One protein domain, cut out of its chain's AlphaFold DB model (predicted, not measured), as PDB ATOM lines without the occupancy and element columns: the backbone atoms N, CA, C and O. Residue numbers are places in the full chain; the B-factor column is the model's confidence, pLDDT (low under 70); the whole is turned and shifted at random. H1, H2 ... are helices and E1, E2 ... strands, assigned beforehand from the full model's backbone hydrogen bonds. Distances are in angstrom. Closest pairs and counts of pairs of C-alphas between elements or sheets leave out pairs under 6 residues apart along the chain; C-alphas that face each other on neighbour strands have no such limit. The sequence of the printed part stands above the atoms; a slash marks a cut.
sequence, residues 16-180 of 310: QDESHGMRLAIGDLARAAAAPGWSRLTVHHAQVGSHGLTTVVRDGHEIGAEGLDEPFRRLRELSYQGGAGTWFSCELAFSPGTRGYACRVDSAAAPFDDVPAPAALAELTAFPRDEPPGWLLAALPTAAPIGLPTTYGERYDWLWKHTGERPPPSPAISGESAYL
ATOM      1  N   GLN A  16     131.060 104.304 120.542       85.56
ATOM      2  CA  GLN A  16     132.140 103.727 121.342       85.56
ATOM      3  C   GLN A  16     133.257 104.741 121.580       85.56
ATOM      4  O   GLN A  16     133.674 104.902 122.722       85.56
ATOM      5  N   ASP A  17     133.660 105.482 120.547       83.38
ATOM      6  CA  ASP A  17     134.669 106.545 120.640       83.38
ATOM      7  C   ASP A  17     134.213 107.628 121.617       83.38
ATOM      8  O   ASP A  17     134.961 108.054 122.492       83.38
ATOM      9  N   GLU A  18     132.952 108.050 121.497       87.50
ATOM     10  CA  GLU A  18     132.377 109.045 122.397       87.50
ATOM     11  C   GLU A  18     132.305 108.525 123.832       87.50
ATOM     12  O   GLU A  18     132.689 109.216 124.772       87.50
ATOM     13  N   SER A  19     131.870 107.277 124.002       91.81
ATOM     14  CA  SER A  19     131.808 106.605 125.296       91.81
ATOM     15  C   SER A  19     133.195 106.478 125.935       91.81
ATOM     16  O   SER A  19     133.347 106.713 127.133       91.81
ATOM     17  N   HIS A  20     134.222 106.156 125.148       91.19
ATOM     18  CA  HIS A  20     135.614 106.152 125.582       91.19
ATOM     19  C   HIS A  20     136.070 107.554 126.009       91.19
ATOM     20  O   HIS A  20     136.560 107.724 127.127       91.19
ATOM     21  N   GLY A  21     135.800 108.574 125.192       89.62
ATOM     22  CA  GLY A  21     136.091 109.969 125.513       89.62
ATOM     23  C   GLY A  21     135.410 110.466 126.793       89.62
ATOM     24  O   GLY A  21     136.020 111.225 127.550       89.62
ATOM     25  N   MET A  22     134.184 110.014 127.086       94.56
ATOM     26  CA  MET A  22     133.505 110.318 128.353       94.56
ATOM     27  C   MET A  22     134.200 109.658 129.553       94.56
ATOM     28  O   MET A  22     134.401 110.318 130.569       94.56
ATOM     29  N   ARG A  23     134.631 108.392 129.443       96.06
ATOM     30  CA  ARG A  23     135.376 107.705 130.521       96.06
ATOM     31  C   ARG A  23     136.723 108.373 130.803       96.06
ATOM     32  O   ARG A  23     137.101 108.522 131.963       96.06
ATOM     33  N   LEU A  24     137.410 108.834 129.759       93.62
ATOM     34  CA  LEU A  24     138.634 109.624 129.893       93.62
ATOM     35  C   LEU A  24     138.364 110.972 130.570       93.62
ATOM     36  O   LEU A  24     139.093 111.338 131.485       93.62
ATOM     37  N   ALA A  25     137.279 111.665 130.200       93.44
ATOM     38  CA  ALA A  25     136.869 112.910 130.855       93.44
ATOM     39  C   ALA A  25     136.614 112.721 132.360       93.44
ATOM     40  O   ALA A  25     137.076 113.523 133.167       93.44
ATOM     41  N   ILE A  26     135.917 111.641 132.734       97.00
ATOM     42  CA  ILE A  26     135.686 111.265 134.137       97.00
ATOM     43  C   ILE A  26     137.019 111.032 134.852       97.00
ATOM     44  O   ILE A  26     137.233 111.562 135.941       97.00
ATOM     45  N   GLY A  27     137.931 110.287 134.221       95.44
ATOM     46  CA  GLY A  27     139.272 110.057 134.751       95.44
ATOM     47  C   GLY A  27     140.055 111.349 134.962       95.44
ATOM     48  O   GLY A  27     140.652 111.532 136.017       95.44
ATOM     49  N   ASP A  28     140.028 112.273 134.003       93.38
ATOM     50  CA  ASP A  28     140.723 113.559 134.108       93.38
ATOM     51  C   ASP A  28     140.174 114.413 135.263       93.38
ATOM     52  O   ASP A  28     140.954 114.942 136.060       93.38
ATOM     53  N   LEU A  29     138.846 114.495 135.404       95.56
ATOM     54  CA  LEU A  29     138.184 115.212 136.500       95.56
ATOM     55  C   LEU A  29     138.521 114.599 137.866       95.56
ATOM     56  O   LEU A  29     138.896 115.313 138.796       95.56
ATOM     57  N   ALA A  30     138.453 113.272 137.981       96.38
ATOM     58  CA  ALA A  30     138.765 112.575 139.223       96.38
ATOM     59  C   ALA A  30     140.251 112.716 139.602       96.38
ATOM     60  O   ALA A  30     140.577 112.978 140.760       96.38
ATOM     61  N   ARG A  31     141.171 112.593 138.634       94.75
ATOM     62  CA  ARG A  31     142.615 112.775 138.870       94.75
ATOM     63  C   ARG A  31     142.947 114.203 139.292       94.75
ATOM     64  O   ARG A  31     143.807 114.382 140.152       94.75
ATOM     65  N   ALA A  32     142.277 115.202 138.717       93.81
ATOM     66  CA  ALA A  32     142.447 116.597 139.113       93.81
ATOM     67  C   ALA A  32     142.049 116.830 140.583       93.81
ATOM     68  O   ALA A  32     142.720 117.590 141.281       93.81
ATOM     69  N   ALA A  33     141.017 116.136 141.072       95.50
ATOM     70  CA  ALA A  33     140.582 116.199 142.467       95.50
ATOM     71  C   ALA A  33     141.497 115.430 143.441       95.50
ATOM     72  O   ALA A  33     141.647 115.824 144.596       95.50
ATOM     73  N   ALA A  34     142.136 114.342 142.997       93.44
ATOM     74  CA  ALA A  34     142.869 113.428 143.875       93.44
ATOM     75  C   ALA A  34     144.184 113.987 144.466       93.44
ATOM     76  O   ALA A  34     144.695 113.398 145.422       93.44
ATOM     77  N   ALA A  35     144.700 115.117 143.954       86.19
ATOM     78  CA  ALA A  35     146.053 115.647 144.201       86.19
ATOM     79  C   ALA A  35     147.178 114.642 143.837       86.19
ATOM     80  O   ALA A  35     146.910 113.464 143.660       86.19
ATOM     81  N   PRO A  36     148.449 115.040 143.660       89.38
ATOM     82  CA  PRO A  36     149.519 114.076 143.372       89.38
ATOM     83  C   PRO A  36     149.739 113.057 144.507       89.38
ATOM     84  O   PRO A  36     149.566 113.390 145.676       89.38
ATOM     85  N   GLY A  37     150.196 111.844 144.166       91.62
ATOM     86  CA  GLY A  37     150.662 110.841 145.141       91.62
ATOM     87  C   GLY A  37     149.667 109.744 145.537       91.62
ATOM     88  O   GLY A  37     149.970 108.975 146.444       91.62
ATOM     89  N   TRP A  38     148.512 109.640 144.876       95.75
ATOM     90  CA  TRP A  38     147.567 108.538 145.094       95.75
ATOM     91  C   TRP A  38     148.048 107.219 144.477       95.75
ATOM     92  O   TRP A  38     148.810 107.213 143.506       95.75
ATOM     93  N   SER A  39     147.562 106.099 145.015       94.94
ATOM     94  CA  SER A  39     147.864 104.744 144.525       94.94
ATOM     95  C   SER A  39     146.684 104.084 143.814       94.94
ATOM     96  O   SER A  39     146.874 103.301 142.884       94.94
ATOM     97  N   ARG A  40     145.455 104.427 144.216       95.56
ATOM     98  CA  ARG A  40     144.218 103.950 143.605       95.56
ATOM     99  C   ARG A  40     143.162 105.043 143.609       95.56
ATOM    100  O   ARG A  40     142.929 105.691 144.629       95.56
ATOM    101  N   LEU A  41     142.481 105.185 142.478       97.94
ATOM    102  CA  LEU A  41     141.363 106.103 142.318       97.94
ATOM    103  C   LEU A  41     140.187 105.362 141.685       97.94
ATOM    104  O   LEU A  41     140.327 104.786 140.608       97.94
ATOM    105  N   THR A  42     139.034 105.377 142.341       98.31
ATOM    106  CA  THR A  42     137.808 104.746 141.846       98.31
ATOM    107  C   THR A  42     136.686 105.773 141.817       98.31
ATOM    108  O   THR A  42     136.491 106.507 142.780       98.31
ATOM    109  N   VAL A  43     135.946 105.830 140.716       98.56
ATOM    110  CA  VAL A  43     134.735 106.638 140.569       98.56
ATOM    111  C   VAL A  43     133.570 105.681 140.397       98.56
ATOM    112  O   VAL A  43     133.550 104.911 139.442       98.56
ATOM    113  N   HIS A  44     132.610 105.726 141.311       98.50
ATOM    114  CA  HIS A  44     131.369 104.974 141.221       98.50
ATOM    115  C   HIS A  44     130.213 105.935 140.965       98.50
ATOM    116  O   HIS A  44     130.094 106.960 141.634       98.50
ATOM    117  N   HIS A  45     129.359 105.602 140.009       98.50
ATOM    118  CA  HIS A  45     128.146 106.343 139.714       98.50
ATOM    119  C   HIS A  45     126.963 105.387 139.649       98.50
ATOM    120  O   HIS A  45     126.982 104.419 138.893       98.50
ATOM    121  N   ALA A  46     125.935 105.686 140.430       98.38
ATOM    122  CA  ALA A  46     124.667 104.977 140.475       98.38
ATOM    123  C   ALA A  46     123.552 105.953 140.102       98.38
ATOM    124  O   ALA A  46     123.538 107.074 140.611       98.38
ATOM    125  N   GLN A  47     122.617 105.563 139.234       98.12
ATOM    126  CA  GLN A  47     121.505 106.438 138.865       98.12
ATOM    127  C   GLN A  47     120.282 105.661 138.351       98.12
ATOM    128  O   GLN A  47     120.397 104.709 137.580       98.12
ATOM    129  N   VAL A  48     119.090 106.141 138.703       97.69
ATOM    130  CA  VAL A  48     117.785 105.748 138.155       97.69
ATOM    131  C   VAL A  48     116.992 107.027 137.884       97.69
ATOM    132  O   VAL A  48     116.704 107.781 138.811       97.69
ATOM    133  N   GLY A  49     116.656 107.317 136.628       93.50
ATOM    134  CA  GLY A  49     115.979 108.560 136.255       93.50
ATOM    135  C   GLY A  49     116.755 109.796 136.730       93.50
ATOM    136  O   GLY A  49     117.923 109.976 136.391       93.50
ATOM    137  N   SER A  50     116.118 110.650 137.533       90.88
ATOM    138  CA  SER A  50     116.755 111.822 138.157       90.88
ATOM    139  C   SER A  50     117.414 111.541 139.514       90.88
ATOM    140  O   SER A  50     118.044 112.436 140.075       90.88
ATOM    141  N   HIS A  51     117.268 110.334 140.062       96.00
ATOM    142  CA  HIS A  51     117.858 109.947 141.338       96.00
ATOM    143  C   HIS A  51     119.239 109.335 141.095       96.00
ATOM    144  O   HIS A  51     119.336 108.268 140.492       96.00
ATOM    145  N   GLY A  52     120.307 110.008 141.522       96.62
ATOM    146  CA  GLY A  52     121.673 109.557 141.275       96.62
ATOM    147  C   GLY A  52     122.659 109.973 142.358       96.62
ATOM    148  O   GLY A  52     122.429 110.940 143.084       96.62
ATOM    149  N   LEU A  53     123.756 109.228 142.446       97.31
ATOM    150  CA  LEU A  53     124.865 109.451 143.363       97.31
ATOM    151  C   LEU A  53     126.183 109.150 142.647       97.31
ATOM    152  O   LEU A  53     126.339 108.092 142.035       97.31
ATOM    153  N   THR A  54     127.140 110.066 142.770       98.25
ATOM    154  CA  THR A  54     128.517 109.883 142.303       98.25
ATOM    155  C   THR A  54     129.450 109.931 143.504       98.25
ATOM    156  O   THR A  54     129.440 110.908 144.247       98.25
ATOM    157  N   THR A  55     130.285 108.910 143.663       98.25
ATOM    158  CA  THR A  55     131.268 108.808 144.743       98.25
ATOM    159  C   THR A  55     132.655 108.625 144.144       98.25
ATOM    160  O   THR A  55     132.873 107.736 143.318       98.25
ATOM    161  N   VAL A  56     133.611 109.454 144.564       98.44
ATOM    162  CA  VAL A  56     135.019 109.330 144.167       98.44
ATOM    163  C   VAL A  56     135.827 108.894 145.374       98.44
ATOM    164  O   VAL A  56     135.860 109.591 146.379       98.44
ATOM    165  N   VAL A  57     136.501 107.754 145.271       98.31
ATOM    166  CA  VAL A  57     137.311 107.172 146.340       98.31
ATOM    167  C   VAL A  57     138.778 107.188 145.933       98.31
ATOM    168  O   VAL A  57     139.171 106.559 144.950       98.31
ATOM    169  N   ARG A  58     139.600 107.879 146.720       97.50
ATOM    170  CA  ARG A  58     141.060 107.914 146.613       97.50
ATOM    171  C   ARG A  58     141.668 107.174 147.792       97.50
ATOM    172  O   ARG A  58     141.493 107.597 148.931       97.50
ATOM    173  N   ASP A  59     142.400 106.098 147.518       96.31
ATOM    174  CA  ASP A  59     143.097 105.300 148.540       96.31
ATOM    175  C   ASP A  59     142.189 104.907 149.729       96.31
ATOM    176  O   ASP A  59     142.603 104.914 150.883       96.31
ATOM    177  N   GLY A  60     140.918 104.596 149.444       95.56
ATOM    178  CA  GLY A  60     139.912 104.234 150.451       95.56
ATOM    179  C   GLY A  60     139.162 105.409 151.089       95.56
ATOM    180  O   GLY A  60     138.245 105.176 151.872       95.56
ATOM    181  N   HIS A  61     139.491 106.655 150.741       96.44
ATOM    182  CA  HIS A  61     138.836 107.854 151.260       96.44
ATOM    183  C   HIS A  61     137.995 108.550 150.194       96.44
ATOM    184  O   HIS A  61     138.474 108.806 149.090       96.44
ATOM    185  N   GLU A  62     136.759 108.899 150.537       97.62
ATOM    186  CA  GLU A  62     135.909 109.694 149.658       97.62
ATOM    187  C   GLU A  62     136.449 111.123 149.508       97.62
ATOM    188  O   GLU A  62     136.867 111.757 150.482       97.62
ATOM    189  N   ILE A  63     136.456 111.619 148.275       97.81
ATOM    190  CA  ILE A  63     136.853 112.979 147.920       97.81
ATOM    191  C   ILE A  63     135.776 113.626 147.047       97.81
ATOM    192  O   ILE A  63     135.072 112.952 146.297       97.81
ATOM    193  N   GLY A  64     135.668 114.951 147.112       96.12
ATOM    194  CA  GLY A  64     134.800 115.709 146.214       96.12
ATOM    195  C   GLY A  64     135.441 115.896 144.841       96.12
ATOM    196  O   GLY A  64     136.616 116.251 144.749       96.12
ATOM    197  N   ALA A  65     134.664 115.707 143.777       96.19
ATOM    198  CA  ALA A  65     135.046 116.057 142.414       96.19
ATOM    199  C   ALA A  65     133.850 116.688 141.694       96.19
ATOM    200  O   ALA A  65     132.740 116.161 141.731       96.19
ATOM    201  N   GLU A  66     134.076 117.823 141.043       95.50
ATOM    202  CA  GLU A  66     133.026 118.565 140.345       95.50
ATOM    203  C   GLU A  66     132.947 118.174 138.862       95.50
ATOM    204  O   GLU A  66     133.933 117.760 138.253       95.50
ATOM    205  N   GLY A  67     131.768 118.348 138.258       95.50
ATOM    206  CA  GLY A  67     131.578 118.218 136.807       95.50
ATOM    207  C   GLY A  67     131.460 116.787 136.273       95.50
ATOM    208  O   GLY A  67     131.476 116.605 135.057       95.50
ATOM    209  N   LEU A  68     131.331 115.782 137.146       97.06
ATOM    210  CA  LEU A  68     131.211 114.371 136.757       97.06
ATOM    211  C   LEU A  68     129.835 113.997 136.181       97.06
ATOM    212  O   LEU A  68     129.751 113.073 135.371       97.06
ATOM    213  N   ASP A  69     128.778 114.720 136.554       94.31
ATOM    214  CA  ASP A  69     127.399 114.366 136.194       94.31
ATOM    215  C   ASP A  69     127.165 114.365 134.680       94.31
ATOM    216  O   ASP A  69     126.531 113.459 134.144       94.31
ATOM    217  N   GLU A  70     127.705 115.355 133.966       94.38
ATOM    218  CA  GLU A  70     127.499 115.487 132.522       94.38
ATOM    219  C   GLU A  70     128.155 114.339 131.724       94.38
ATOM    220  O   GLU A  70     127.457 113.703 130.929       94.38
ATOM    221  N   PRO A  71     129.442 113.993 131.942       96.38
ATOM    222  CA  PRO A  71     130.039 112.800 131.350       96.38
ATOM    223  C   PRO A  71     129.279 111.502 131.647       96.38
ATOM    224  O   PRO A  71     129.111 110.690 130.736       96.38
ATOM    225  N   PHE A  72     128.792 111.293 132.877       97.56
ATOM    226  CA  PHE A  72     128.030 110.087 133.220       97.56
ATOM    227  C   PHE A  72     126.657 110.056 132.552       97.56
ATOM    228  O   PHE A  72     126.304 109.046 131.939       97.56
ATOM    229  N   ARG A  73     125.922 111.171 132.578       95.06
ATOM    230  CA  ARG A  73     124.653 111.333 131.857       95.06
ATOM    231  C   ARG A  73     124.838 110.990 130.383       95.06
ATOM    232  O   ARG A  73     124.102 110.169 129.838       95.06
ATOM    233  N   ARG A  74     125.876 111.544 129.752       93.88
ATOM    234  CA  ARG A  74     126.194 111.271 128.350       93.88
ATOM    235  C   ARG A  74     126.599 109.815 128.109       93.88
ATOM    236  O   ARG A  74     126.202 109.220 127.111       93.88
ATOM    237  N   LEU A  75     127.350 109.210 129.025       95.12
ATOM    238  CA  LEU A  75     127.745 107.805 128.937       95.12
ATOM    239  C   LEU A  75     126.532 106.861 128.996       95.12
ATOM    240  O   LEU A  75     126.484 105.892 128.231       95.12
ATOM    241  N   ARG A  76     125.534 107.157 129.837       95.44
ATOM    242  CA  ARG A  76     124.269 106.406 129.895       95.44
ATOM    243  C   ARG A  76     123.485 106.487 128.593       95.44
ATOM    244  O   ARG A  76     123.027 105.460 128.098       95.44
ATOM    245  N   GLU A  77     123.387 107.683 128.022       92.44
ATOM    246  CA  GLU A  77     122.740 107.920 126.727       92.44
ATOM    247  C   GLU A  77     123.399 107.117 125.599       92.44
ATOM    248  O   GLU A  77     122.716 106.501 124.785       92.44
ATOM    249  N   LEU A  78     124.733 107.100 125.556       91.38
ATOM    250  CA  LEU A  78     125.491 106.371 124.535       91.38
ATOM    251  C   LEU A  78     125.359 104.859 124.679       91.38
ATOM    252  O   LEU A  78     125.389 104.153 123.673       91.38
ATOM    253  N   SER A  79     125.214 104.383 125.917       93.31
ATOM    254  CA  SER A  79     125.076 102.962 126.243       93.31
ATOM    255  C   SER A  79     123.652 102.445 126.029       93.31
ATOM    256  O   SER A  79     123.451 101.240 126.090       93.31
ATOM    257  N   TYR A  80     122.672 103.313 125.753       92.50
ATOM    258  CA  TYR A  80     121.293 102.888 125.530       92.50
ATOM    259  C   TYR A  80     121.169 101.906 124.353       92.50
ATOM    260  O   TYR A  80     121.700 102.114 123.249       92.50
ATOM    261  N   GLN A  81     120.424 100.835 124.608       90.19
ATOM    262  CA  GLN A  81     120.065  99.787 123.667       90.19
ATOM    263  C   GLN A  81     118.543  99.612 123.696       90.19
ATOM    264  O   GLN A  81     117.962  99.394 124.759       90.19
ATOM    265  N   GLY A  82     117.887  99.717 122.535       86.00
ATOM    266  CA  GLY A  82     116.433  99.551 122.440       86.00
ATOM    267  C   GLY A  82     115.984  98.196 122.993       86.00
ATOM    268  O   GLY A  82     116.618  97.183 122.703       86.00
ATOM    269  N   GLY A  83     114.941  98.194 123.826       86.12
ATOM    270  CA  GLY A  83     114.415  96.996 124.496       86.12
ATOM    271  C   GLY A  83     115.232  96.528 125.710       86.12
ATOM    272  O   GLY A  83     114.686  95.887 126.603       86.12
ATOM    273  N   ALA A  84     116.510  96.898 125.823       91.81
ATOM    274  CA  ALA A  84     117.362  96.521 126.958       91.81
ATOM    275  C   ALA A  84     117.616  97.670 127.956       91.81
ATOM    276  O   ALA A  84     117.956  97.424 129.115       91.81
ATOM    277  N   GLY A  85     117.419  98.924 127.542       93.94
ATOM    278  CA  GLY A  85     117.659 100.107 128.366       93.94
ATOM    279  C   GLY A  85     119.140 100.499 128.419       93.94
ATOM    280  O   GLY A  85     119.861 100.397 127.428       93.94
ATOM    281  N   THR A  86     119.589 101.010 129.566       96.31
ATOM    282  CA  THR A  86     120.989 101.395 129.836       96.31
ATOM    283  C   THR A  86     121.489 100.759 131.143       96.31
ATOM    284  O   THR A  86     120.805  99.925 131.726       96.31
ATOM    285  N   TRP A  87     122.683 101.089 131.621       98.06
ATOM    286  CA  TRP A  87     123.175 100.618 132.922       98.06
ATOM    287  C   TRP A  87     122.651 101.481 134.088       98.06
ATOM    288  O   TRP A  87     122.317 102.651 133.902       98.06
ATOM    289  N   PHE A  88     122.584 100.903 135.290       98.31
ATOM    290  CA  PHE A  88     122.178 101.567 136.539       98.31
ATOM    291  C   PHE A  88     123.357 101.964 137.418       98.31
ATOM    292  O   PHE A  88     123.276 102.960 138.135       98.31
ATOM    293  N   SER A  89     124.452 101.205 137.353       98.44
ATOM    294  CA  SER A  89     125.714 101.563 137.997       98.44
ATOM    295  C   SER A  89     126.892 101.458 137.032       98.44
ATOM    296  O   SER A  89     126.892 100.644 136.104       98.44
ATOM    297  N   CYS A  90     127.884 102.316 137.246       98.56
ATOM    298  CA  CYS A  90     129.156 102.333 136.543       98.56
ATOM    299  C   CYS A  90     130.283 102.600 137.543       98.56
ATOM    300  O   CYS A  90     130.264 103.593 138.264       98.56
ATOM    301  N   GLU A  91     131.279 101.724 137.564       98.62
ATOM    302  CA  GLU A  91     132.513 101.882 138.321       98.62
ATOM    303  C   GLU A  91     133.682 102.031 137.348       98.62
ATOM    304  O   GLU A  91     133.865 101.202 136.457       98.62
ATOM    305  N   LEU A  92     134.487 103.074 137.533       98.50
ATOM    306  CA  LEU A  92     135.736 103.299 136.819       98.50
ATOM    307  C   LEU A  92     136.893 103.295 137.812       98.50
ATOM    308  O   LEU A  92     136.917 104.098 138.741       98.50
ATOM    309  N   ALA A  93     137.870 102.418 137.604       98.19
ATOM    310  CA  ALA A  93     139.091 102.359 138.393       98.19
ATOM    311  C   ALA A  93     140.288 102.820 137.557       98.19
ATOM    312  O   ALA A  93     140.498 102.346 136.441       98.19
ATOM    313  N   PHE A  94     141.084 103.726 138.119       96.38
ATOM    314  CA  PHE A  94     142.256 104.326 137.496       96.38
ATOM    315  C   PHE A  94     143.512 104.009 138.309       96.38
ATOM    316  O   PHE A  94     143.478 103.976 139.542       96.38
ATOM    317  N   SER A  95     144.629 103.838 137.600       92.19
ATOM    318  CA  SER A  95     145.962 103.627 138.177       92.19
ATOM    319  C   SER A  95     146.837 104.876 138.008       92.19
ATOM    320  O   SER A  95     146.669 105.615 137.030       92.19
ATOM    321  N   PRO A  96     147.767 105.145 138.941       91.69
ATOM    322  CA  PRO A  96     148.601 106.338 138.895       91.69
ATOM    323  C   PRO A  96     149.535 106.313 137.689       91.69
ATOM    324  O   PRO A  96     150.030 105.266 137.282       91.69
ATOM    325  N   GLY A  97     149.779 107.492 137.116       86.00
ATOM    326  CA  GLY A  97     150.722 107.666 136.006       86.00
ATOM    327  C   GLY A  97     150.262 107.114 134.654       86.00
ATOM    328  O   GLY A  97     151.006 107.246 133.689       86.00
ATOM    329  N   THR A  98     149.058 106.543 134.564       89.50
ATOM    330  CA  THR A  98     148.488 106.035 133.312       89.50
ATOM    331  C   THR A  98     147.115 106.627 133.034       89.50
ATOM    332  O   THR A  98     146.351 106.997 133.936       89.50
ATOM    333  N   ARG A  99     146.785 106.703 131.747       88.69
ATOM    334  CA  ARG A  99     145.453 107.077 131.266       88.69
ATOM    335  C   ARG A  99     144.481 105.905 131.214       88.69
ATOM    336  O   ARG A  99     143.281 106.136 131.067       88.69
ATOM    337  N   GLY A 100     144.991 104.685 131.381       92.44
ATOM    338  CA  GLY A 100     144.209 103.461 131.417       92.44
ATOM    339  C   GLY A 100     143.169 103.437 132.531       92.44
ATOM    340  O   GLY A 100     143.293 104.125 133.551       92.44
ATOM    341  N   TYR A 101     142.135 102.633 132.313       96.25
ATOM    342  CA  TYR A 101     141.070 102.410 133.281       96.25
ATOM    343  C   TYR A 101     140.485 101.004 133.157       96.25
ATOM    344  O   TYR A 101     140.449 100.423 132.073       96.25
ATOM    345  N   ALA A 102     139.963 100.486 134.265       97.50
ATOM    346  CA  ALA A 102     139.003  99.387 134.268       97.50
ATOM    347  C   ALA A 102     137.598  99.962 134.473       97.50
ATOM    348  O   ALA A 102     137.423 100.923 135.217       97.50
ATOM    349  N   CYS A 103     136.609  99.406 133.787       97.56
ATOM    350  CA  CYS A 103     135.225  99.846 133.804       97.56
ATOM    351  C   CYS A 103     134.321  98.646 134.066       97.56
ATOM    352  O   CYS A 103     134.377  97.665 133.327       97.56
ATOM    353  N   ARG A 104     133.438  98.757 135.051       98.19
ATOM    354  CA  ARG A 104     132.379  97.785 135.328       98.19
ATOM    355  C   ARG A 104     131.038  98.494 135.259       98.19
ATOM    356  O   ARG A 104     130.890  99.570 135.828       98.19
ATOM    357  N   VAL A 105     130.083  97.924 134.543       97.94
ATOM    358  CA  VAL A 105     128.709  98.437 134.461       97.94
ATOM    359  C   VAL A 105     127.723  97.330 134.802       97.94
ATOM    360  O   VAL A 105     127.990  96.159 134.525       97.94
ATOM    361  N   ASP A 106     126.596  97.694 135.402       98.00
ATOM    362  CA  ASP A 106     125.534  96.758 135.777       98.00
ATOM    363  C   ASP A 106     124.167  97.343 135.406       98.00
ATOM    364  O   ASP A 106     123.840  98.474 135.779       98.00
ATOM    365  N   SER A 107     123.369  96.580 134.656       97.19
ATOM    366  CA  SER A 107     122.011  96.940 134.230       97.19
ATOM    367  C   SER A 107     120.913  96.090 134.874       97.19
ATOM    368  O   SER A 107     119.780  96.128 134.390       97.19
ATOM    369  N   ALA A 108     121.227  95.302 135.900       96.50
ATOM    370  CA  ALA A 108     120.319  94.349 136.533       96.50
ATOM    371  C   ALA A 108     120.149  94.597 138.038       96.50
ATOM    372  O   ALA A 108     119.015  94.589 138.523       96.50
ATOM    373  N   ALA A 109     121.238  94.821 138.773       96.38
ATOM    374  CA  ALA A 109     121.191  95.020 140.217       96.38
ATOM    375  C   ALA A 109     120.532  96.359 140.587       96.38
ATOM    376  O   ALA A 109     120.674  97.354 139.872       96.38
ATOM    377  N   ALA A 110     119.815  96.384 141.715       96.12
ATOM    378  CA  ALA A 110     119.287  97.624 142.271       96.12
ATOM    379  C   ALA A 110     120.462  98.481 142.778       96.12
ATOM    380  O   ALA A 110     121.227  98.006 143.621       96.12
ATOM    381  N   PRO A 111     120.641  99.716 142.276       95.56
ATOM    382  CA  PRO A 111     121.761 100.563 142.687       95.56
ATOM    383  C   PRO A 111     121.531 101.262 144.038       95.56
ATOM    384  O   PRO A 111     122.468 101.820 144.603       95.56
ATOM    385  N   PHE A 112     120.291 101.251 144.534       96.75
ATOM    386  CA  PHE A 112     119.854 101.875 145.780       96.75
ATOM    387  C   PHE A 112     118.888 100.939 146.506       96.75
ATOM    388  O   PHE A 112     118.175 100.177 145.849       96.75
ATOM    389  N   ASP A 113     118.831 101.048 147.833       94.50
ATOM    390  CA  ASP A 113     117.857 100.313 148.648       94.50
ATOM    391  C   ASP A 113     116.421 100.765 148.333       94.50
ATOM    392  O   ASP A 113     115.544  99.934 148.106       94.50
ATOM    393  N   ASP A 114     116.213 102.083 148.229       93.69
ATOM    394  CA  ASP A 114     114.926 102.702 147.913       93.69
ATOM    395  C   ASP A 114     115.033 103.581 146.661       93.69
ATOM    396  O   ASP A 114     115.844 104.507 146.589       93.69
ATOM    397  N   VAL A 115     114.170 103.330 145.676       95.31
ATOM    398  CA  VAL A 115     114.091 104.123 144.440       95.31
ATOM    399  C   VAL A 115     112.794 104.933 144.437       95.31
ATOM    400  O   VAL A 115     111.710 104.346 144.468       95.31
ATOM    401  N   PRO A 116     112.851 106.276 144.346       94.88
ATOM    402  CA  PRO A 116     111.646 107.092 144.265       94.88
ATOM    403  C   PRO A 116     110.796 106.747 143.035       94.88
ATOM    404  O   PRO A 116     111.305 106.695 141.915       94.88
ATOM    405  N   ALA A 117     109.479 106.617 143.211       93.38
ATOM    406  CA  ALA A 117     108.567 106.272 142.119       93.38
ATOM    407  C   ALA A 117     108.639 107.199 140.886       93.38
ATOM    408  O   ALA A 117     108.656 106.692 139.760       93.38
ATOM    409  N   PRO A 118     108.762 108.537 141.036       92.56
ATOM    410  CA  PRO A 118     108.970 109.417 139.886       92.56
ATOM    411  C   PRO A 118     110.278 109.137 139.134       92.56
ATOM    412  O   PRO A 118     110.339 109.322 137.921       92.56
ATOM    413  N   ALA A 119     111.318 108.677 139.835       94.25
ATOM    414  CA  ALA A 119     112.610 108.354 139.245       94.25
ATOM    415  C   ALA A 119     112.548 107.040 138.450       94.25
ATOM    416  O   ALA A 119     113.016 106.999 137.314       94.25
ATOM    417  N   ALA A 120     111.892 106.010 138.996       94.31
ATOM    418  CA  ALA A 120     111.624 104.756 138.288       94.31
ATOM    419  C   ALA A 120     110.800 104.981 137.009       94.31
ATOM    420  O   ALA A 120     111.112 104.442 135.946       94.31
ATOM    421  N   LEU A 121     109.780 105.840 137.092       92.19
ATOM    422  CA  LEU A 121     108.983 106.229 135.934       92.19
ATOM    423  C   LEU A 121     109.822 106.967 134.878       92.19
ATOM    424  O   LEU A 121     109.765 106.631 133.694       92.19
ATOM    425  N   ALA A 122     110.608 107.963 135.294       90.88
ATOM    426  CA  ALA A 122     111.481 108.712 134.393       90.88
ATOM    427  C   ALA A 122     112.519 107.807 133.708       90.88
ATOM    428  O   ALA A 122     112.795 107.984 132.524       90.88
ATOM    429  N   GLU A 123     113.048 106.810 134.421       94.12
ATOM    430  CA  GLU A 123     113.976 105.816 133.879       94.12
ATOM    431  C   GLU A 123     113.356 105.022 132.726       94.12
ATOM    432  O   GLU A 123     113.909 105.015 131.631       94.12
ATOM    433  N   LEU A 124     112.189 104.404 132.935       92.38
ATOM    434  CA  LEU A 124     111.521 103.613 131.891       92.38
ATOM    435  C   LEU A 124     111.002 104.469 130.732       92.38
ATOM    436  O   LEU A 124     110.842 103.973 129.620       92.38
ATOM    437  N   THR A 125     110.768 105.757 130.985       88.06
ATOM    438  CA  THR A 125     110.441 106.735 129.941       88.06
ATOM    439  C   THR A 125     111.644 107.005 129.041       88.06
ATOM    440  O   THR A 125     111.528 106.981 127.818       88.06
ATOM    441  N   ALA A 126     112.800 107.292 129.646       87.25
ATOM    442  CA  ALA A 126     114.002 107.696 128.927       87.25
ATOM    443  C   ALA A 126     114.733 106.508 128.288       87.25
ATOM    444  O   ALA A 126     115.258 106.632 127.183       87.25
ATOM    445  N   PHE A 127     114.741 105.360 128.969       91.69
ATOM    446  CA  PHE A 127     115.430 104.137 128.563       91.69
ATOM    447  C   PHE A 127     114.481 102.928 128.633       91.69
ATOM    448  O   PHE A 127     114.616 102.090 129.530       91.69
ATOM    449  N   PRO A 128     113.520 102.821 127.695       88.12
ATOM    450  CA  PRO A 128     112.561 101.722 127.667       88.12
ATOM    451  C   PRO A 128     113.223 100.341 127.677       88.12
ATOM    452  O   PRO A 128     114.266 100.127 127.048       88.12
ATOM    453  N   ARG A 129     112.577  99.398 128.372       91.31
ATOM    454  CA  ARG A 129     112.977  97.990 128.463       91.31
ATOM    455  C   ARG A 129     111.789  97.083 128.183       91.31
ATOM    456  O   ARG A 129     110.706  97.341 128.704       91.31
ATOM    457  N   ASP A 130     112.026  96.009 127.446       88.75
ATOM    458  CA  ASP A 130     111.048  94.946 127.215       88.75
ATOM    459  C   ASP A 130     110.856  94.120 128.494       88.75
ATOM    460  O   ASP A 130     109.736  93.770 128.860       88.75
ATOM    461  N   GLU A 131     111.951  93.892 129.230       91.62
ATOM    462  CA  GLU A 131     111.974  93.161 130.500       91.62
ATOM    463  C   GLU A 131     112.648  94.004 131.606       91.62
ATOM    464  O   GLU A 131     113.840  93.849 131.892       91.62
ATOM    465  N   PRO A 132     111.926  94.957 132.231       93.12
ATOM    466  CA  PRO A 132     112.457  95.718 133.359       93.12
ATOM    467  C   PRO A 132     112.759  94.821 134.577       93.12
ATOM    468  O   PRO A 132     111.962  93.929 134.883       93.12
ATOM    469  N   PRO A 133     113.843  95.075 135.341       95.25
ATOM    470  CA  PRO A 133     114.090  94.356 136.590       95.25
ATOM    471  C   PRO A 133     112.934  94.502 137.585       95.25
ATOM    472  O   PRO A 133     112.342  95.575 137.713       95.25
ATOM    473  N   GLY A 134     112.654  93.443 138.351       94.56
ATOM    474  CA  GLY A 134     111.519  93.413 139.283       94.56
ATOM    475  C   GLY A 134     111.531  94.536 140.326       94.56
ATOM    476  O   GLY A 134     110.477  95.075 140.649       94.56
ATOM    477  N   TRP A 135     112.713  94.950 140.799       96.25
ATOM    478  CA  TRP A 135     112.848  96.073 141.735       96.25
ATOM    479  C   TRP A 135     112.423  97.410 141.112       96.25
ATOM    480  O   TRP A 135     111.840  98.249 141.794       96.25
ATOM    481  N   LEU A 136     112.662  97.603 139.811       94.94
ATOM    482  CA  LEU A 136     112.304  98.834 139.111       94.94
ATOM    483  C   LEU A 136     110.789  98.915 138.914       94.94
ATOM    484  O   LEU A 136     110.205  99.982 139.077       94.94
ATOM    485  N   LEU A 137     110.149  97.776 138.626       93.38
ATOM    486  CA  LEU A 137     108.691  97.667 138.562       93.38
ATOM    487  C   LEU A 137     108.041  97.872 139.933       93.38
ATOM    488  O   LEU A 137     107.026  98.557 140.023       93.38
ATOM    489  N   ALA A 138     108.632  97.322 140.995       93.44
ATOM    490  CA  ALA A 138     108.141  97.488 142.362       93.44
ATOM    491  C   ALA A 138     108.185  98.951 142.834       93.44
ATOM    492  O   ALA A 138     107.365  99.352 143.657       93.44
ATOM    493  N   ALA A 139     109.111  99.750 142.295       93.12
ATOM    494  CA  ALA A 139     109.222 101.174 142.585       93.12
ATOM    495  C   ALA A 139     108.206 102.043 141.819       93.12
ATOM    496  O   ALA A 139     108.063 103.219 142.145       93.12
ATOM    497  N   LEU A 140     107.510 101.527 140.798       89.44
ATOM    498  CA  LEU A 140     106.575 102.334 140.008       89.44
ATOM    499  C   LEU A 140     105.375 102.819 140.838       89.44
ATOM    500  O   LEU A 140     104.926 102.133 141.759       89.44
ATOM    501  N   PRO A 141     104.802 103.990 140.499       80.56
ATOM    502  CA  PRO A 141     103.568 104.427 141.131       80.56
ATOM    503  C   PRO A 141     102.449 103.417 140.838       80.56
ATOM    504  O   PRO A 141     102.282 102.958 139.711       80.56
ATOM    505  N   THR A 142     101.625 103.116 141.841       71.00
ATOM    506  CA  THR A 142     100.473 102.201 141.728       71.00
ATOM    507  C   THR A 142      99.362 102.700 140.793       71.00
ATOM    508  O   THR A 142      98.428 101.956 140.505       71.00
ATOM    509  N   ALA A 143      99.440 103.942 140.306       58.50
ATOM    510  CA  ALA A 143      98.540 104.506 139.305       58.50
ATOM    511  C   ALA A 143      99.291 104.713 137.982       58.50
ATOM    512  O   ALA A 143     100.356 105.332 137.964       58.50
ATOM    513  N   ALA A 144      98.726 104.205 136.882       49.09
ATOM    514  CA  ALA A 144      99.355 104.240 135.566       49.09
ATOM    515  C   ALA A 144      99.583 105.689 135.083       49.09
ATOM    516  O   ALA A 144      98.619 106.446 134.939       49.09
ATOM    517  N   PRO A 145     100.826 106.082 134.773       52.91
ATOM    518  CA  PRO A 145     101.091 107.316 134.054       52.91
ATOM    519  C   PRO A 145     100.745 107.111 132.573       52.91
ATOM    520  O   PRO A 145     101.359 106.310 131.869       52.91
ATOM    521  N   ILE A 146      99.711 107.812 132.108       45.47
ATOM    522  CA  ILE A 146      99.272 107.810 130.710       45.47
ATOM    523  C   ILE A 146     100.242 108.659 129.881       45.47
ATOM    524  O   ILE A 146     100.402 109.846 130.147       45.47
ATOM    525  N   GLY A 147     100.802 108.051 128.832       48.88
ATOM    526  CA  GLY A 147     101.477 108.741 127.731       48.88
ATOM    527  C   GLY A 147     102.898 109.185 128.058       48.88
ATOM    528  O   GLY A 147     103.120 110.289 128.544       48.88
ATOM    529  N   LEU A 148     103.871 108.341 127.724       46.38
ATOM    530  CA  LEU A 148     105.284 108.683 127.822       46.38
ATOM    531  C   LEU A 148     105.858 108.922 126.419       46.38
ATOM    532  O   LEU A 148     105.724 108.052 125.557       46.38
ATOM    533  N   PRO A 149     106.471 110.088 126.155       45.50
ATOM    534  CA  PRO A 149     107.125 110.344 124.883       45.50
ATOM    535  C   PRO A 149     108.397 109.497 124.758       45.50
ATOM    536  O   PRO A 149     109.313 109.597 125.569       45.50
ATOM    537  N   THR A 150     108.470 108.693 123.702       48.38
ATOM    538  CA  THR A 150     109.662 107.940 123.297       48.38
ATOM    539  C   THR A 150     110.516 108.818 122.383       48.38
ATOM    540  O   THR A 150     110.285 108.842 121.177       48.38
ATOM    541  N   THR A 151     111.459 109.600 122.912       51.53
ATOM    542  CA  THR A 151     112.267 110.503 122.056       51.53
ATOM    543  C   THR A 151     113.778 110.355 122.196       51.53
ATOM    544  O   THR A 151     114.520 111.066 121.517       51.53
ATOM    545  N   TYR A 152     114.278 109.408 122.994       54.78
ATOM    546  CA  TYR A 152     115.721 109.225 123.137       54.78
ATOM    547  C   TYR A 152     116.244 108.032 122.318       54.78
ATOM    548  O   TYR A 152     116.033 106.875 122.659       54.78
ATOM    549  N   GLY A 153     116.920 108.324 121.199       52.50
ATOM    550  CA  GLY A 153     117.553 107.323 120.321       52.50
ATOM    551  C   GLY A 153     117.698 107.764 118.858       52.50
ATOM    552  O   GLY A 153     118.664 107.398 118.185       52.50
ATOM    553  N   GLU A 154     116.817 108.656 118.394       54.78
ATOM    554  CA  GLU A 154     116.673 108.992 116.968       54.78
ATOM    555  C   GLU A 154     117.918 109.636 116.331       54.78
ATOM    556  O   GLU A 154     118.139 109.520 115.126       54.78
ATOM    557  N   ARG A 155     118.789 110.281 117.123       53.66
ATOM    558  CA  ARG A 155     119.946 111.023 116.589       53.66
ATOM    559  C   ARG A 155     121.038 110.134 115.979       53.66
ATOM    560  O   ARG A 155     121.749 110.599 115.098       53.66
ATOM    561  N   TYR A 156     121.190 108.883 116.407       54.34
ATOM    562  CA  TYR A 156     122.086 107.944 115.705       54.34
ATOM    563  C   TYR A 156     121.307 107.075 114.715       54.34
ATOM    564  O   TYR A 156     121.857 106.691 113.682       54.34
ATOM    565  N   ASP A 157     120.008 106.885 114.967       57.78
ATOM    566  CA  ASP A 157     119.117 106.131 114.092       57.78
ATOM    567  C   ASP A 157     118.688 106.899 112.823       57.78
ATOM    568  O   ASP A 157     117.987 106.370 111.959       57.78
ATOM    569  N   TRP A 158     119.084 108.153 112.655       60.31
ATOM    570  CA  TRP A 158     118.929 108.845 111.376       60.31
ATOM    571  C   TRP A 158     120.152 108.620 110.470       60.31
ATOM    572  O   TRP A 158     119.991 108.398 109.272       60.31
ATOM    573  N   LEU A 159     121.372 108.597 111.023       54.66
ATOM    574  CA  LEU A 159     122.607 108.575 110.229       54.66
ATOM    575  C   LEU A 159     122.783 107.257 109.447       54.66
ATOM    576  O   LEU A 159     123.056 107.291 108.249       54.66
ATOM    577  N   TRP A 160     122.536 106.107 110.086       56.53
ATOM    578  CA  TRP A 160     122.601 104.773 109.455       56.53
ATOM    579  C   TRP A 160     121.571 104.560 108.332       56.53
ATOM    580  O   TRP A 160     121.893 103.947 107.314       56.53
ATOM    581  N   LYS A 161     120.354 105.118 108.462       60.88
ATOM    582  CA  LYS A 161     119.294 105.026 107.443       60.88
ATOM    583  C   LYS A 161     119.721 105.665 106.122       60.88
ATOM    584  O   LYS A 161     119.164 105.322 105.086       60.88
ATOM    585  N   HIS A 162     120.700 106.572 106.152       59.91
ATOM    586  CA  HIS A 162     121.178 107.278 104.968       59.91
ATOM    587  C   HIS A 162     122.526 106.786 104.431       59.91
ATOM    588  O   HIS A 162     122.785 106.994 103.249       59.91
ATOM    589  N   THR A 163     123.380 106.149 105.240       63.38
ATOM    590  CA  THR A 163     124.712 105.697 104.788       63.38
ATOM    591  C   THR A 163     124.783 104.213 104.439       63.38
ATOM    592  O   THR A 163     125.696 103.818 103.723       63.38
ATOM    593  N   GLY A 164     123.850 103.381 104.918       59.88
ATOM    594  CA  GLY A 164     123.850 101.930 104.666       59.88
ATOM    595  C   GLY A 164     124.950 101.149 105.403       59.88
ATOM    596  O   GLY A 164     124.952  99.920 105.373       59.88
ATOM    597  N   GLU A 165     125.854 101.833 106.105       58.91
ATOM    598  CA  GLU A 165     126.841 101.214 106.984       58.91
ATOM    599  C   GLU A 165     126.200 100.884 108.335       58.91
ATOM    600  O   GLU A 165     125.595 101.739 108.991       58.91
ATOM    601  N   ARG A 166     126.331  99.624 108.766       59.12
ATOM    602  CA  ARG A 166     125.857  99.188 110.081       59.12
ATOM    603  C   ARG A 166     126.690  99.901 111.154       59.12
ATOM    604  O   ARG A 166     127.912  99.745 111.145       59.12
ATOM    605  N   PRO A 167     126.074 100.660 112.078       62.88
ATOM    606  CA  PRO A 167     126.834 101.322 113.124       62.88
ATOM    607  C   PRO A 167     127.521 100.271 114.011       62.88
ATOM    608  O   PRO A 167     126.966  99.182 114.215       62.88
ATOM    609  N   PRO A 168     128.710 100.579 114.556       67.38
ATOM    610  CA  PRO A 168     129.324  99.737 115.572       67.38
ATOM    611  C   PRO A 168     128.367  99.578 116.764       67.38
ATOM    612  O   PRO A 168     127.559 100.477 117.032       67.38
ATOM    613  N   PRO A 169     128.429  98.440 117.477       75.00
ATOM    614  CA  PRO A 169     127.495  98.157 118.556       75.00
ATOM    615  C   PRO A 169     127.597  99.217 119.657       75.00
ATOM    616  O   PRO A 169     128.689  99.719 119.952       75.00
ATOM    617  N   SER A 170     126.459  99.546 120.281       79.38
ATOM    618  CA  SER A 170     126.442 100.371 121.493       79.38
ATOM    619  C   SER A 170     127.414  99.803 122.538       79.38
ATOM    620  O   SER A 170     127.615  98.585 122.589       79.38
ATOM    621  N   PRO A 171     127.995 100.654 123.400       84.81
ATOM    622  CA  PRO A 171     128.688 100.192 124.594       84.81
ATOM    623  C   PRO A 171     127.843  99.179 125.379       84.81
ATOM    624  O   PRO A 171     126.611  99.275 125.415       84.81
ATOM    625  N   ALA A 172     128.511  98.211 126.003       87.12
ATOM    626  CA  ALA A 172     127.852  97.233 126.854       87.12
ATOM    627  C   ALA A 172     127.142  97.928 128.030       87.12
ATOM    628  O   ALA A 172     127.671  98.881 128.601       87.12
ATOM    629  N   ILE A 173     125.955  97.432 128.385       91.81
ATOM    630  CA  ILE A 173     125.175  97.893 129.547       91.81
ATOM    631  C   ILE A 173     125.408  97.026 130.793       91.81
ATOM    632  O   ILE A 173     124.960  97.367 131.877       91.81
ATOM    633  N   SER A 174     126.112  95.904 130.649       94.69
ATOM    634  CA  SER A 174     126.536  95.046 131.753       94.69
ATOM    635  C   SER A 174     127.896  94.427 131.449       94.69
ATOM    636  O   SER A 174     128.201  94.142 130.290       94.69
ATOM    637  N   GLY A 175     128.685  94.194 132.496       95.88
ATOM    638  CA  GLY A 175     129.966  93.500 132.427       95.88
ATOM    639  C   GLY A 175     131.173  94.409 132.628       95.88
ATOM    640  O   GLY A 175     131.066  95.561 133.056       95.88
ATOM    641  N   GLU A 176     132.341  93.849 132.331       95.81
ATOM    642  CA  GLU A 176     133.636  94.491 132.529       95.81
ATOM    643  C   GLU A 176     134.278  94.860 131.192       95.81
ATOM    644  O   GLU A 176     134.135  94.174 130.181       95.81
ATOM    645  N   SER A 177     135.013  95.963 131.191       93.19
ATOM    646  CA  SER A 177     135.873  96.378 130.090       93.19
ATOM    647  C   SER A 177     137.107  97.072 130.646       93.19
ATOM    648  O   SER A 177     137.086  97.616 131.748       93.19
ATOM    649  N   ALA A 178     138.195  97.068 129.889       94.00
ATOM    650  CA  ALA A 178     139.411  97.767 130.264       94.00
ATOM    651  C   ALA A 178     139.963  98.525 129.065       94.00
ATOM    652  O   ALA A 178     139.858  98.082 127.922       94.00
ATOM    653  N   TYR A 179     140.560  99.670 129.352       92.56
ATOM    654  CA  TYR A 179     141.342 100.438 128.410       92.56
ATOM    655  C   TYR A 179     142.778 100.497 128.910       92.56
ATOM    656  O   TYR A 179     143.045 100.988 130.009       92.56
ATOM    657  N   LEU A 180     143.692  99.996 128.086       92.75
ATOM    658  CA  LEU A 180     145.126 100.056 128.314       92.75
ATOM    659  C   LEU A 180     145.742 100.847 127.156       92.75
ATOM    660  O   LEU A 180     145.837 100.308 126.051       92.75
TER     661      LEU A 180
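This is residues 16 to 180 of the 310 residues of an uncharacterized protein of Nonomuraea muscovyensis (UniProt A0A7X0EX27). One twisted sheet of six strands has two helices, H1 and H2, side by side over one face, while the opposite face has no named helix over it. H3 and H4 lie near each other beyond the E1-E2 turn, and a long low-confidence stretch leads from there through the short helices H5 and H6, with residues 160 to 166 sticking out, before the last strand, E6, joins the sheet's edge. The 165 printed residues hold six named helices and six named strands, in the order H1 E1 E2 E3 H2 E4 E5 H3 H4 H5 H6 E6. The sheet runs E3 E2 E1 E4 E5 E6, all antiparallel, and the class is mixed, helices and strands. The whole is compact, with a radius of gyration of the C-alphas of 17.0 A, and flat, spanning 53 by 44 by 24 A.

H1, residues 16 to 34, begins at C-alpha 16 (132.140, 103.727, 121.342) and is 26.8 A long. E1, residues 41 to 48, and E2, residues 51 to 58, are each 23.9 A long. E3 is residues 61 to 63; H2, residues 69 to 79, is 15.3 A long. E4, residues 89 to 94, is 16.8 A long and E5, residues 101 to 106, 16.7 A. H3, residues 117 to 126, is 14.3 A long. H4 is residues 134 to 138, H5 154 to 157 and H6 159 to 163. E6, residues 175 to 179, is 13.9 A long and ends at C-alpha 179 (141.342, 100.438, 128.410).

E1, E2 and E3 form a meander, each strand the antiparallel neighbour of the one before. Across the sheet, N 63 and O 56 are 2.8 A apart, N 44 and O 55 2.9 A, N 43 and O 92 2.8 A, N 91 and O 104 2.8 A, and N 103 and O 177 2.8 A, each within hydrogen-bond range. H1 is on the sheet at a height of 9.2 A; H2, on the same face, has a height of 10.3 A. H1 and H2 touch, closest at the C-alphas of Met 22 and Pro 71, 5.2 A, at a shallow tilt of 24 degrees, opposite ways. H3 only grazes the sheet with residues 118 to 124. H3 and H4 are close but not clearly touching, closest at the C-alphas of Ala 120 and Leu 136, 6.0 A. H5 and H6 meet only through their link. Every O i to N i+4 pair is within hydrogen-bond range in H1, H2, H3, H4 and H6; H5 is too short for one.

The C-alphas farthest apart, of Gly 37 and Ile 146, are 53.5 A apart. The printed part has no cut. The links H4 to H5 and H6 to E6 are long. Residues 143 to 168 have pLDDT under 70; the mean of the printed part is 87.6.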